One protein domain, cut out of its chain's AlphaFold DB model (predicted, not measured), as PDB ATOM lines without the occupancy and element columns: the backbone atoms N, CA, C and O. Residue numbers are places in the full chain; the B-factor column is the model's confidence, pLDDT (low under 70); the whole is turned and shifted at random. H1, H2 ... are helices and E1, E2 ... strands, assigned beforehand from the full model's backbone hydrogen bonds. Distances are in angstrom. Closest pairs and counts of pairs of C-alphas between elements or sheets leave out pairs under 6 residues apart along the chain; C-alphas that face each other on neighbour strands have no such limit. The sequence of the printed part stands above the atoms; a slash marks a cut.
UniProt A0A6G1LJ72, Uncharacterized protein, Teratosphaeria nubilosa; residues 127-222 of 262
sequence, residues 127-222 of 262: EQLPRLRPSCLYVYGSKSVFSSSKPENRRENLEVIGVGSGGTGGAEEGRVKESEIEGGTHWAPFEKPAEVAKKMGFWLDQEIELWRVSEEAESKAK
ATOM      1  N   GLU A 127      44.192 -34.993  44.673       91.12
ATOM      2  CA  GLU A 127      44.348 -33.874  45.621       91.12
ATOM      3  C   GLU A 127      44.004 -32.492  45.028       91.12
ATOM      4  O   GLU A 127      43.747 -31.535  45.764       91.12
ATOM      5  N   GLN A 128      44.016 -32.352  43.698       94.50
ATOM      6  CA  GLN A 128      43.619 -31.112  43.024       94.50
ATOM      7  C   GLN A 128      42.127 -31.065  42.675       94.50
ATOM      8  O   GLN A 128      41.619 -29.976  42.406       94.50
ATOM      9  N   LEU A 129      41.411 -32.194  42.709       95.56
ATOM     10  CA  LEU A 129      40.000 -32.269  42.316       95.56
ATOM     11  C   LEU A 129      39.064 -31.315  43.078       95.56
ATOM     12  O   LEU A 129      38.167 -30.775  42.424       95.56
ATOM     13  N   PRO A 130      39.271 -30.987  44.372       97.12
ATOM     14  CA  PRO A 130      38.453 -29.977  45.048       97.12
ATOM     15  C   PRO A 130      38.479 -28.601  44.380       97.12
ATOM     16  O   PRO A 130      37.527 -27.843  44.502       97.12
ATOM     17  N   ARG A 131      39.546 -28.268  43.647       97.56
ATOM     18  CA  ARG A 131      39.727 -26.968  42.980       97.56
ATOM     19  C   ARG A 131      39.294 -26.980  41.512       97.56
ATOM     20  O   ARG A 131      39.556 -26.024  40.784       97.56
ATOM     21  N   LEU A 132      38.683 -28.068  41.044       96.69
ATOM     22  CA  LEU A 132      38.297 -28.212  39.647       96.69
ATOM     23  C   LEU A 132      37.151 -27.248  39.298       96.69
ATOM     24  O   LEU A 132      36.129 -27.225  39.976       96.69
ATOM     25  N   ARG A 133      37.351 -26.446  38.243       94.94
ATOM     26  CA  ARG A 133      36.426 -25.395  37.765       94.94
ATOM     27  C   ARG A 133      35.505 -25.780  36.600       94.94
ATOM     28  O   ARG A 133      34.484 -25.119  36.434       94.94
ATOM     29  N   PRO A 134      35.833 -26.766  35.755       94.00
ATOM     30  CA  PRO A 134      34.864 -27.301  34.805       94.00
ATOM     31  C   PRO A 134      33.852 -28.233  35.478       94.00
ATOM     32  O   PRO A 134      34.185 -28.929  36.440       94.00
ATOM     33  N   SER A 135      32.637 -28.293  34.933       95.62
ATOM     34  CA  SER A 135      31.680 -29.354  35.265       95.62
ATOM     35  C   SER A 135      32.215 -30.724  34.863       95.62
ATOM     36  O   SER A 135      32.980 -30.843  33.906       95.62
ATOM     37  N   CYS A 136      31.777 -31.768  35.563       96.25
ATOM     38  CA  CYS A 136      32.230 -33.136  35.330       96.25
ATOM     39  C   CYS A 136      31.065 -34.116  35.198       96.25
ATOM     40  O   CYS A 136      30.144 -34.118  36.012       96.25
ATOM     41  N   LEU A 137      31.165 -35.009  34.213       97.12
ATOM     42  CA  LEU A 137      30.314 -36.188  34.087       97.12
ATOM     43  C   LEU A 137      31.168 -37.450  34.176       97.12
ATOM     44  O   LEU A 137      32.047 -37.668  33.343       97.12
ATOM     45  N   TYR A 138      30.854 -38.318  35.132       95.88
ATOM     46  CA  TYR A 138      31.380 -39.679  35.160       95.88
ATOM     47  C   TYR A 138      30.430 -40.637  34.452       95.88
ATOM     48  O   TYR A 138      29.237 -40.648  34.731       95.88
ATOM     49  N   VAL A 139      30.954 -41.474  33.561       96.50
ATOM     50  CA  VAL A 139      30.171 -42.506  32.874       96.50
ATOM     51  C   VAL A 139      30.762 -43.869  33.212       96.50
ATOM     52  O   VAL A 139      31.899 -44.167  32.848       96.50
ATOM     53  N   TYR A 140      29.993 -44.697  33.915       96.44
ATOM     54  CA  TYR A 140      30.409 -46.026  34.363       96.44
ATOM     55  C   TYR A 140      29.670 -47.126  33.602       96.44
ATOM     56  O   TYR A 140      28.516 -46.959  33.223       96.44
ATOM     57  N   GLY A 141      30.302 -48.282  33.408       96.12
ATOM     58  CA  GLY A 141      29.594 -49.498  33.004       96.12
ATOM     59  C   GLY A 141      29.060 -50.243  34.228       96.12
ATOM     60  O   GLY A 141      29.831 -50.485  35.162       96.12
ATOM     61  N   SER A 142      27.783 -50.646  34.226       95.50
ATOM     62  CA  SER A 142      27.152 -51.301  35.391       95.50
ATOM     63  C   SER A 142      27.796 -52.642  35.774       95.50
ATOM     64  O   SER A 142      27.706 -53.091  36.916       95.50
ATOM     65  N   LYS A 143      28.532 -53.268  34.844       95.12
ATOM     66  CA  LYS A 143      29.272 -54.526  35.043       95.12
ATOM     67  C   LYS A 143      30.780 -54.333  35.215       95.12
ATOM     68  O   LYS A 143      31.538 -55.302  35.157       95.12
ATOM     69  N   SER A 144      31.257 -53.103  35.416       93.25
ATOM     70  CA  SER A 144      32.681 -52.851  35.645       93.25
ATOM     71  C   SER A 144      33.174 -53.525  36.936       93.25
ATOM     72  O   SER A 144      32.633 -53.366  38.038       93.25
ATOM     73  N   VAL A 145      34.254 -54.297  36.804       90.81
ATOM     74  CA  VAL A 145      34.900 -54.992  37.927       90.81
ATOM     75  C   VAL A 145      35.957 -54.140  38.628       90.81
ATOM     76  O   VAL A 145      36.453 -54.539  39.679       90.81
ATOM     77  N   PHE A 146      36.297 -52.971  38.077       88.81
ATOM     78  CA  PHE A 146      37.300 -52.083  38.660       88.81
ATOM     79  C   PHE A 146      36.786 -51.439  39.948       88.81
ATOM     80  O   PHE A 146      35.611 -51.085  40.051       88.81
ATOM     81  N   SER A 147      37.680 -51.274  40.927       87.62
ATOM     82  CA  SER A 147      37.352 -50.674  42.226       87.62
ATOM     83  C   SER A 147      36.770 -49.271  42.068       87.62
ATOM     84  O   SER A 147      35.758 -48.964  42.687       87.62
ATOM     85  N   SER A 148      37.322 -48.457  41.167       86.25
ATOM     86  CA  SER A 148      36.839 -47.099  40.879       86.25
ATOM     87  C   SER A 148      35.396 -47.031  40.364       86.25
ATOM     88  O   SER A 148      34.802 -45.963  40.374       86.25
ATOM     89  N   SER A 149      34.814 -48.148  39.915       90.44
ATOM     90  CA  SER A 149      33.413 -48.222  39.479       90.44
ATOM     91  C   SER A 149      32.468 -48.766  40.557       90.44
ATOM     92  O   SER A 149      31.283 -48.952  40.290       90.44
ATOM     93  N   LYS A 150      32.963 -49.064  41.765       91.31
ATOM     94  CA  LYS A 150      32.124 -49.530  42.879       91.31
ATOM     95  C   LYS A 150      31.385 -48.358  43.534       91.31
ATOM     96  O   LYS A 150      31.957 -47.272  43.593       91.31
ATOM     97  N   PRO A 151      30.124 -48.539  43.986       91.06
ATOM     98  CA  PRO A 151      29.291 -47.460  44.530       91.06
ATOM     99  C   PRO A 151      29.996 -46.543  45.538       91.06
ATOM    100  O   PRO A 151      29.855 -45.329  45.462       91.06
ATOM    101  N   GLU A 152      30.782 -47.116  46.442       90.38
ATOM    102  CA  GLU A 152      31.537 -46.405  47.468       90.38
ATOM    103  C   GLU A 152      32.589 -45.450  46.881       90.38
ATOM    104  O   GLU A 152      32.639 -44.288  47.271       90.38
ATOM    105  N   ASN A 153      33.356 -45.889  45.880       89.50
ATOM    106  CA  ASN A 153      34.396 -45.066  45.251       89.50
ATOM    107  C   ASN A 153      33.801 -44.070  44.242       89.50
ATOM    108  O   ASN A 153      34.349 -42.995  44.018       89.50
ATOM    109  N   ARG A 154      32.656 -44.408  43.634       93.38
ATOM    110  CA  ARG A 154      31.897 -43.473  42.792       93.38
ATOM    111  C   ARG A 154      31.387 -42.287  43.605       93.38
ATOM    112  O   ARG A 154      31.513 -41.150  43.161       93.38
ATOM    113  N   ARG A 155      30.877 -42.560  44.809       93.56
ATOM    114  CA  ARG A 155      30.411 -41.532  45.742       93.56
ATOM    115  C   ARG A 155      31.526 -40.560  46.120       93.56
ATOM    116  O   ARG A 155      31.296 -39.360  46.069       93.56
ATOM    117  N   GLU A 156      32.725 -41.063  46.403       91.62
ATOM    118  CA  GLU A 156      33.879 -40.221  46.742       91.62
ATOM    119  C   GLU A 156      34.178 -39.180  45.644       91.62
ATOM    120  O   GLU A 156      34.429 -38.014  45.942       91.62
ATOM    121  N   ASN A 157      34.063 -39.550  44.361       91.00
ATOM    122  CA  ASN A 157      34.235 -38.590  43.264       91.00
ATOM    123  C   ASN A 157      33.208 -37.444  43.330       91.00
ATOM    124  O   ASN A 157      33.559 -36.291  43.085       91.00
ATOM    125  N   LEU A 158      31.951 -37.741  43.669       94.44
ATOM    126  CA  LEU A 158      30.896 -36.729  43.793       94.44
ATOM    127  C   LEU A 158      31.099 -35.819  45.014       94.44
ATOM    128  O   LEU A 158      30.733 -34.648  44.964       94.44
ATOM    129  N   GLU A 159      31.694 -36.348  46.085       95.38
ATOM    130  CA  GLU A 159      31.955 -35.628  47.338       95.38
ATOM    131  C   GLU A 159      33.192 -34.719  47.261       95.38
ATOM    132  O   GLU A 159      33.258 -33.714  47.963       95.38
ATOM    133  N   VAL A 160      34.181 -35.055  46.425       95.12
ATOM    134  CA  VAL A 160      35.482 -34.359  46.399       95.12
ATOM    135  C   VAL A 160      35.583 -33.319  45.286       95.12
ATOM    136  O   VAL A 160      36.292 -32.322  45.436       95.12
ATOM    137  N   ILE A 161      34.937 -33.522  44.140       96.50
ATOM    138  CA  ILE A 161      35.206 -32.696  42.957       96.50
ATOM    139  C   ILE A 161      34.565 -31.319  43.084       96.50
ATOM    140  O   ILE A 161      33.362 -31.195  43.273       96.50
ATOM    141  N   GLY A 162      35.374 -30.274  42.910       97.38
ATOM    142  CA  GLY A 162      34.910 -28.892  42.805       97.38
ATOM    143  C   GLY A 162      34.364 -28.273  44.095       97.38
ATOM    144  O   GLY A 162      33.944 -27.123  44.057       97.38
ATOM    145  N   VAL A 163      34.376 -28.985  45.224       97.25
ATOM    146  CA  VAL A 163      33.836 -28.509  46.518       97.25
ATOM    147  C   VAL A 163      34.790 -27.588  47.291       97.25
ATOM    148  O   VAL A 163      34.418 -26.985  48.293       97.25
ATOM    149  N   GLY A 164      36.050 -27.503  46.867       95.94
ATOM    150  CA  GLY A 164      37.077 -26.688  47.506       95.94
ATOM    151  C   GLY A 164      37.054 -25.228  47.056       95.94
ATOM    152  O   GLY A 164      36.373 -24.840  46.108       95.94
ATOM    153  N   SER A 165      37.868 -24.402  47.719       95.88
ATOM    154  CA  SER A 165      38.026 -22.989  47.349       95.88
ATOM    155  C   SER A 165      38.451 -22.837  45.885       95.88
ATOM    156  O   SER A 165      39.448 -23.420  45.452       95.88
ATOM    157  N   GLY A 166      37.684 -22.047  45.131       93.31
ATOM    158  CA  GLY A 166      37.894 -21.830  43.700       93.31
ATOM    159  C   GLY A 166      37.408 -22.965  42.793       93.31
ATOM    160  O   GLY A 166      37.672 -22.896  41.596       93.31
ATOM    161  N   GLY A 167      36.732 -23.987  43.330       96.44
ATOM    162  CA  GLY A 167      36.087 -25.048  42.558       96.44
ATOM    163  C   GLY A 167      34.713 -24.655  41.999       96.44
ATOM    164  O   GLY A 167      34.266 -23.517  42.132       96.44
ATOM    165  N   THR A 168      34.047 -25.602  41.339       94.81
ATOM    166  CA  THR A 168      32.707 -25.419  40.752       94.81
ATOM    167  C   THR A 168      31.552 -25.343  41.741       94.81
ATOM    168  O   THR A 168      30.461 -24.973  41.325       94.81
ATOM    169  N   GLY A 169      31.746 -25.751  42.995       95.12
ATOM    170  CA  GLY A 169      30.660 -26.066  43.928       95.12
ATOM    171  C   GLY A 169      30.174 -27.522  43.854       95.12
ATOM    172  O   GLY A 169      29.272 -27.921  44.585       95.12
ATOM    173  N   GLY A 170      30.801 -28.348  43.011       96.81
ATOM    174  CA  GLY A 170      30.651 -29.802  43.049       96.81
ATOM    175  C   GLY A 170      29.262 -30.333  42.689       96.81
ATOM    176  O   GLY A 170      28.559 -29.780  41.839       96.81
ATOM    177  N   ALA A 171      28.895 -31.471  43.282       96.44
ATOM    178  CA  ALA A 171      27.628 -32.144  43.002       96.44
ATOM    179  C   ALA A 171      26.406 -31.384  43.553       96.44
ATOM    180  O   ALA A 171      25.351 -31.416  42.920       96.44
ATOM    181  N   GLU A 172      26.546 -30.675  44.680       95.56
ATOM    182  CA  GLU A 172      25.453 -29.906  45.300       95.56
ATOM    183  C   GLU A 172      24.980 -28.752  44.405       95.56
ATOM    184  O   GLU A 172      23.779 -28.561  44.238       95.56
ATOM    185  N   GLU A 173      25.908 -28.074  43.722       94.88
ATOM    186  CA  GLU A 173      25.602 -27.052  42.706       94.88
ATOM    187  C   GLU A 173      25.231 -27.660  41.333       94.88
ATOM    188  O   GLU A 173      25.164 -26.973  40.311       94.88
ATOM    189  N   GLY A 174      25.044 -28.983  41.261       94.62
ATOM    190  CA  GLY A 174      24.690 -29.698  40.034       94.62
ATOM    191  C   GLY A 174      25.795 -29.727  38.971       94.62
ATOM    192  O   GLY A 174      25.518 -30.067  37.817       94.62
ATOM    193  N   ARG A 175      27.041 -29.388  39.338       95.69
ATOM    194  CA  ARG A 175      28.197 -29.280  38.426       95.69
ATOM    195  C   ARG A 175      28.944 -30.599  38.251       95.69
ATOM    196  O   ARG A 175      29.735 -30.738  37.320       95.69
ATOM    197  N   VAL A 176      28.694 -31.577  39.116       97.06
ATOM    198  CA  VAL A 176      29.258 -32.928  39.019       97.06
ATOM    199  C   VAL A 176      28.124 -33.940  38.989       97.06
ATOM    200  O   VAL A 176      27.259 -33.940  39.861       97.06
ATOM    201  N   LYS A 177      28.117 -34.796  37.969       96.38
ATOM    202  CA  LYS A 177      27.093 -35.825  37.764       96.38
ATOM    203  C   LYS A 177      27.744 -37.161  37.443       96.38
ATOM    204  O   LYS A 177      28.872 -37.227  36.952       96.38
ATOM    205  N   GLU A 178      26.993 -38.231  37.646       96.31
ATOM    206  CA  GLU A 178      27.346 -39.548  37.134       96.31
ATOM    207  C   GLU A 178      26.233 -40.141  36.272       96.31
ATOM    208  O   GLU A 178      25.062 -39.763  36.349       96.31
ATOM    209  N   SER A 179      26.619 -41.075  35.417       96.00
ATOM    210  CA  SER A 179      25.730 -41.869  34.593       96.00
ATOM    211  C   SER A 179      26.244 -43.293  34.498       96.00
ATOM    212  O   SER A 179      27.439 -43.560  34.634       96.00
ATOM    213  N   GLU A 180      25.328 -44.208  34.220       96.00
ATOM    214  CA  GLU A 180      25.633 -45.618  34.065       96.00
ATOM    215  C   GLU A 180      25.170 -46.122  32.693       96.00
ATOM    216  O   GLU A 180      24.113 -45.735  32.178       96.00
ATOM    217  N   ILE A 181      25.998 -46.977  32.097       97.56
ATOM    218  CA  ILE A 181      25.746 -47.713  30.865       97.56
ATOM    219  C   ILE A 181      25.374 -49.133  31.261       97.56
ATOM    220  O   ILE A 181      26.227 -49.927  31.681       97.56
ATOM    221  N   GLU A 182      24.090 -49.443  31.130       97.12
ATOM    222  CA  GLU A 182      23.561 -50.729  31.557       97.12
ATOM    223  C   GLU A 182      24.184 -51.869  30.749       97.12
ATOM    224  O   GLU A 182      24.249 -51.836  29.519       97.12
ATOM    225  N   GLY A 183      24.685 -52.885  31.444       95.56
ATOM    226  CA  GLY A 183      25.368 -54.025  30.852       95.56
ATOM    227  C   GLY A 183      26.780 -53.747  30.335       95.56
ATOM    228  O   GLY A 183      27.430 -54.705  29.923       95.56
ATOM    229  N   GLY A 184      27.263 -52.501  30.365       95.62
ATOM    230  CA  GLY A 184      28.628 -52.153  29.964       95.62
ATOM    231  C   GLY A 184      29.664 -52.576  31.006       95.62
ATOM    232  O   GLY A 184      29.410 -52.514  32.213       95.62
ATOM    233  N   THR A 185      30.844 -52.995  30.559       95.25
ATOM    234  CA  THR A 185      31.984 -53.307  31.428       95.25
ATOM    235  C   THR A 185      32.882 -52.074  31.617       95.25
ATOM    236  O   THR A 185      32.485 -50.941  31.352       95.25
ATOM    237  N   HIS A 186      34.124 -52.272  32.068       93.00
ATOM    238  CA  HIS A 186      35.144 -51.220  32.042       93.00
ATOM    239  C   HIS A 186      35.377 -50.657  30.629       93.00
ATOM    240  O   HIS A 186      35.745 -49.497  30.478       93.00
ATOM    241  N   TRP A 187      35.120 -51.467  29.599       95.00
ATOM    242  CA  TRP A 187      35.270 -51.096  28.195       95.00
ATOM    243  C   TRP A 187      33.974 -50.556  27.580       95.00
ATOM    244  O   TRP A 187      33.840 -50.571  26.362       95.00
ATOM    245  N   ALA A 188      33.033 -50.040  28.381       96.19
ATOM    246  CA  ALA A 188      31.766 -49.492  27.884       96.19
ATOM    247  C   ALA A 188      31.905 -48.521  26.683       96.19
ATOM    248  O   ALA A 188      31.084 -48.624  25.770       96.19
ATOM    249  N   PRO A 189      32.932 -47.643  26.591       95.81
ATOM    250  CA  PRO A 189      33.147 -46.814  25.397       95.81
ATOM    251  C   PRO A 189      33.420 -47.598  24.104       95.81
ATOM    252  O   PRO A 189      33.116 -47.107  23.024       95.81
ATOM    253  N   PHE A 190      33.973 -48.807  24.209       97.12
ATOM    254  CA  PHE A 190      34.269 -49.694  23.083       97.12
ATOM    255  C   PHE A 190      33.106 -50.651  22.789       97.12
ATOM    256  O   PHE A 190      32.857 -50.991  21.639       97.12
ATOM    257  N   GLU A 191      32.388 -51.083  23.824       97.62
ATOM    258  CA  GLU A 191      31.266 -52.028  23.725       97.62
ATOM    259  C   GLU A 191      29.973 -51.354  23.259       97.62
ATOM    260  O   GLU A 191      29.220 -51.908  22.464       97.62
ATOM    261  N   LYS A 192      29.697 -50.154  23.776       97.94
ATOM    262  CA  LYS A 192      28.425 -49.441  23.607       97.94
ATOM    263  C   LYS A 192      28.647 -47.956  23.282       97.94
ATOM    264  O   LYS A 192      28.074 -47.089  23.952       97.94
ATOM    265  N   PRO A 193      29.442 -47.622  22.244       97.81
ATOM    266  CA  PRO A 193      29.820 -46.241  21.937       97.81
ATOM    267  C   PRO A 193      28.608 -45.326  21.711       97.81
ATOM    268  O   PRO A 193      28.613 -44.180  22.147       97.81
ATOM    269  N   ALA A 194      27.537 -45.831  21.088       97.69
ATOM    270  CA  ALA A 194      26.321 -45.052  20.849       97.69
ATOM    271  C   ALA A 194      25.565 -44.704  22.144       97.69
ATOM    272  O   ALA A 194      25.069 -43.587  22.287       97.69
ATOM    273  N   GLU A 195      25.486 -45.632  23.104       97.94
ATOM    274  CA  GLU A 195      24.848 -45.363  24.398       97.94
ATOM    275  C   GLU A 195      25.671 -44.361  25.215       97.94
ATOM    276  O   GLU A 195      25.106 -43.415  25.765       97.94
ATOM    277  N   VAL A 196      27.001 -44.521  25.233       98.00
ATOM    278  CA  VAL A 196      27.925 -43.569  25.870       98.00
ATOM    279  C   VAL A 196      27.766 -42.178  25.260       98.00
ATOM    280  O   VAL A 196      27.529 -41.214  25.989       98.00
ATOM    281  N   ALA A 197      27.804 -42.076  23.929       97.88
ATOM    282  CA  ALA A 197      27.634 -40.813  23.217       97.88
ATOM    283  C   ALA A 197      26.284 -40.154  23.526       97.88
ATOM    284  O   ALA A 197      26.231 -38.948  23.737       97.88
ATOM    285  N   LYS A 198      25.199 -40.932  23.631       98.06
ATOM    286  CA  LYS A 198      23.876 -40.409  24.002       98.06
ATOM    287  C   LYS A 198      23.863 -39.808  25.411       98.06
ATOM    288  O   LYS A 198      23.290 -38.738  25.603       98.06
ATOM    289  N   LYS A 199      24.481 -40.474  26.396       97.81
ATOM    290  CA  LYS A 199      24.581 -39.951  27.773       97.81
ATOM    291  C   LYS A 199      25.419 -38.675  27.827       97.81
ATOM    292  O   LYS A 199      25.008 -37.710  28.465       97.81
ATOM    293  N   MET A 200      26.559 -38.670  27.134       97.69
ATOM    294  CA  MET A 200      27.436 -37.502  27.050       97.69
ATOM    295  C   MET A 200      26.754 -36.330  26.345       97.69
ATOM    296  O   MET A 200      26.798 -35.223  26.863       97.69
ATOM    297  N   GLY A 201      26.094 -36.569  25.209       97.88
ATOM    298  CA  GLY A 201      25.391 -35.538  24.444       97.88
ATOM    299  C   GLY A 201      24.294 -34.865  25.263       97.88
ATOM    300  O   GLY A 201      24.293 -33.649  25.389       97.88
ATOM    301  N   PHE A 202      23.446 -35.656  25.929       97.31
ATOM    302  CA  PHE A 202      22.404 -35.114  26.806       97.31
ATOM    303  C   PHE A 202      22.968 -34.226  27.926       97.31
ATOM    304  O   PHE A 202      22.381 -33.203  28.265       97.31
ATOM    305  N   TRP A 203      24.100 -34.611  28.516       97.75
ATOM    306  CA  TRP A 203      24.755 -33.792  29.534       97.75
ATOM    307  C   TRP A 203      25.390 -32.526  28.943       97.75
ATOM    308  O   TRP A 203      25.235 -31.450  29.514       97.75
ATOM    309  N   LEU A 204      26.057 -32.633  27.791       97.50
ATOM    310  CA  LEU A 204      26.657 -31.489  27.102       97.50
ATOM    311  C   LEU A 204      25.609 -30.443  26.717       97.50
ATOM    312  O   LEU A 204      25.871 -29.257  26.886       97.50
ATOM    313  N   ASP A 205      24.421 -30.861  26.274       97.69
ATOM    314  CA  ASP A 205      23.318 -29.943  25.971       97.69
ATOM    315  C   ASP A 205      22.944 -29.089  27.197       97.69
ATOM    316  O   ASP A 205      22.713 -27.886  27.072       97.69
ATOM    317  N   GLN A 206      22.950 -29.682  28.397       95.56
ATOM    318  CA  GLN A 206      22.701 -28.958  29.648       95.56
ATOM    319  C   GLN A 206      23.825 -27.965  29.970       95.56
ATOM    320  O   GLN A 206      23.551 -26.832  30.354       95.56
ATOM    321  N   GLU A 207      25.088 -28.369  29.812       96.31
ATOM    322  CA  GLU A 207      26.229 -27.490  30.098       96.31
ATOM    323  C   GLU A 207      26.345 -26.331  29.103       96.31
ATOM    324  O   GLU A 207      26.692 -25.220  29.503       96.31
ATOM    325  N   ILE A 208      26.023 -26.559  27.826       97.19
ATOM    326  CA  ILE A 208      25.982 -25.505  26.806       97.19
ATOM    327  C   ILE A 208      24.923 -24.465  27.166       97.19
ATOM    328  O   ILE A 208      25.177 -23.269  27.029       97.19
ATOM    329  N   GLU A 209      23.756 -24.896  27.641       96.56
ATOM    330  CA  GLU A 209      22.702 -23.966  28.041       96.56
ATOM    331  C   GLU A 209      23.098 -23.147  29.275       96.56
ATOM    332  O   GLU A 209      22.953 -21.926  29.280       96.56
ATOM    333  N   LEU A 210      23.699 -23.786  30.284       92.94
ATOM    334  CA  LEU A 210      24.242 -23.080  31.449       92.94
ATOM    335  C   LEU A 210      25.307 -22.052  31.050       92.94
ATOM    336  O   LEU A 210      25.313 -20.931  31.562       92.94
ATOM    337  N   TRP A 211      26.188 -22.416  30.118       94.81
ATOM    338  CA  TRP A 211      27.187 -21.498  29.585       94.81
ATOM    339  C   TRP A 211      26.539 -20.306  28.873       94.81
ATOM    340  O   TRP A 211      26.898 -19.172  29.172       94.81
ATOM    341  N   ARG A 212      25.538 -20.525  28.009       97.38
ATOM    342  CA  ARG A 212      24.825 -19.433  27.319       97.38
ATOM    343  C   ARG A 212      24.200 -18.438  28.287       97.38
ATOM    344  O   ARG A 212      24.350 -17.236  28.090       97.38
ATOM    345  N   VAL A 213      23.539 -18.929  29.336       95.94
ATOM    346  CA  VAL A 213      22.939 -18.073  30.371       95.94
ATOM    347  C   VAL A 213      24.011 -17.233  31.073       95.94
ATOM    348  O   VAL A 213      23.812 -16.037  31.286       95.94
ATOM    349  N   SER A 214      25.158 -17.835  31.401       92.81
ATOM    350  CA  SER A 214      26.285 -17.127  32.020       92.81
ATOM    351  C   SER A 214      26.871 -16.052  31.101       92.81
ATOM    352  O   SER A 214      27.079 -14.923  31.541       92.81
ATOM    353  N   GLU A 215      27.115 -16.378  29.831       96.50
ATOM    354  CA  GLU A 215      27.652 -15.429  28.847       96.50
ATOM    355  C   GLU A 215      26.694 -14.268  28.600       96.50
ATOM    356  O   GLU A 215      27.124 -13.118  28.547       96.50
ATOM    357  N   GLU A 216      25.392 -14.538  28.477       96.94
ATOM    358  CA  GLU A 216      24.390 -13.491  28.274       96.94
ATOM    359  C   GLU A 216      24.309 -12.558  29.489       96.94
ATOM    360  O   GLU A 216      24.230 -11.339  29.330       96.94
ATOM    361  N   ALA A 217      24.367 -13.106  30.707       95.69
ATOM    362  CA  ALA A 217      24.395 -12.307  31.927       95.69
ATOM    363  C   ALA A 217      25.649 -11.420  31.997       95.69
ATOM    364  O   ALA A 217      25.544 -10.229  32.298       95.69
ATOM    365  N   GLU A 218      26.823 -11.968  31.674       94.38
ATOM    366  CA  GLU A 218      28.080 -11.217  31.659       94.38
ATOM    367  C   GLU A 218      28.101 -10.144  30.558       94.38
ATOM    368  O   GLU A 218      28.513  -9.007  30.803       94.38
ATOM    369  N   SER A 219      27.616 -10.473  29.360       94.50
ATOM    370  CA  SER A 219      27.470  -9.539  28.239       94.50
ATOM    371  C   SER A 219      26.539  -8.385  28.605       94.50
ATOM    372  O   SER A 219      26.955  -7.231  28.496       94.50
ATOM    373  N   LYS A 220      25.345  -8.661  29.149       94.75
ATOM    374  CA  LYS A 220      24.410  -7.619  29.611       94.75
ATOM    375  C   LYS A 220      25.014  -6.742  30.703       94.75
ATOM    376  O   LYS A 220      24.862  -5.523  30.653       94.75
ATOM    377  N   ALA A 221      25.712  -7.340  31.671       90.06
ATOM    378  CA  ALA A 221      26.381  -6.591  32.731       90.06
ATOM    379  C   ALA A 221      27.443  -5.633  32.165       90.06
ATOM    380  O   ALA A 221      27.520  -4.484  32.584       90.06
ATOM    381  N   LYS A 222      28.223  -6.072  31.171       87.69
ATOM    382  CA  LYS A 222      29.230  -5.236  30.496       87.69
ATOM    383  C   LYS A 222      28.607  -4.150  29.617       87.69
ATOM    384  O   LYS A 222      29.094  -3.019  29.603       87.69
TER     385      LYS A 222
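AT A GLANCE: This is residues 127 to 222 of the 262 residues of an uncharacterized protein of Teratosphaeria nubilosa (UniProt A0A6G1LJ72). The strand pair E1 and E2 lies between H2 and H4, whose residues 208 to 222 stick out. The printed part has 96 residues with four named helices and two parallel strands, mostly helix. It is only just loose, close to compact: radius of gyration of the C-alphas 15.3 A, spans 50 by 30 by 17 A.

IN THESE COORDINATES: Find H1 from C-alpha 127 at (44.348, -33.874, 45.621) to 131. Then come E1, 136 to 141, H2, 151 to 160, E2, 176 to 181, and H3, 188 to 191. H4, 193 to 222, runs 41.9 A to (29.230, -5.236, 30.496).

HOW THE PARTS SIT: N 179 and O 138 of E2 and E1 are within hydrogen-bond range, 2.7 A. E1, H2, E2 form a strand-helix-strand unit, parallel neighbours with a helix between; its crossover is right-handed. The closest C-alphas of E2 and H4, Ile 181 and Val 196, are 6.8 A apart. O i to N i+4 pairs within range: every one in H2, 25 of 26 in H4, 0 of 1 in H1, whose O i to N i+3 count is 1 of 2.

THE WHOLE: The printed part has no cut; H2 to E2 is a long link. No printed residue is under pLDDT 70.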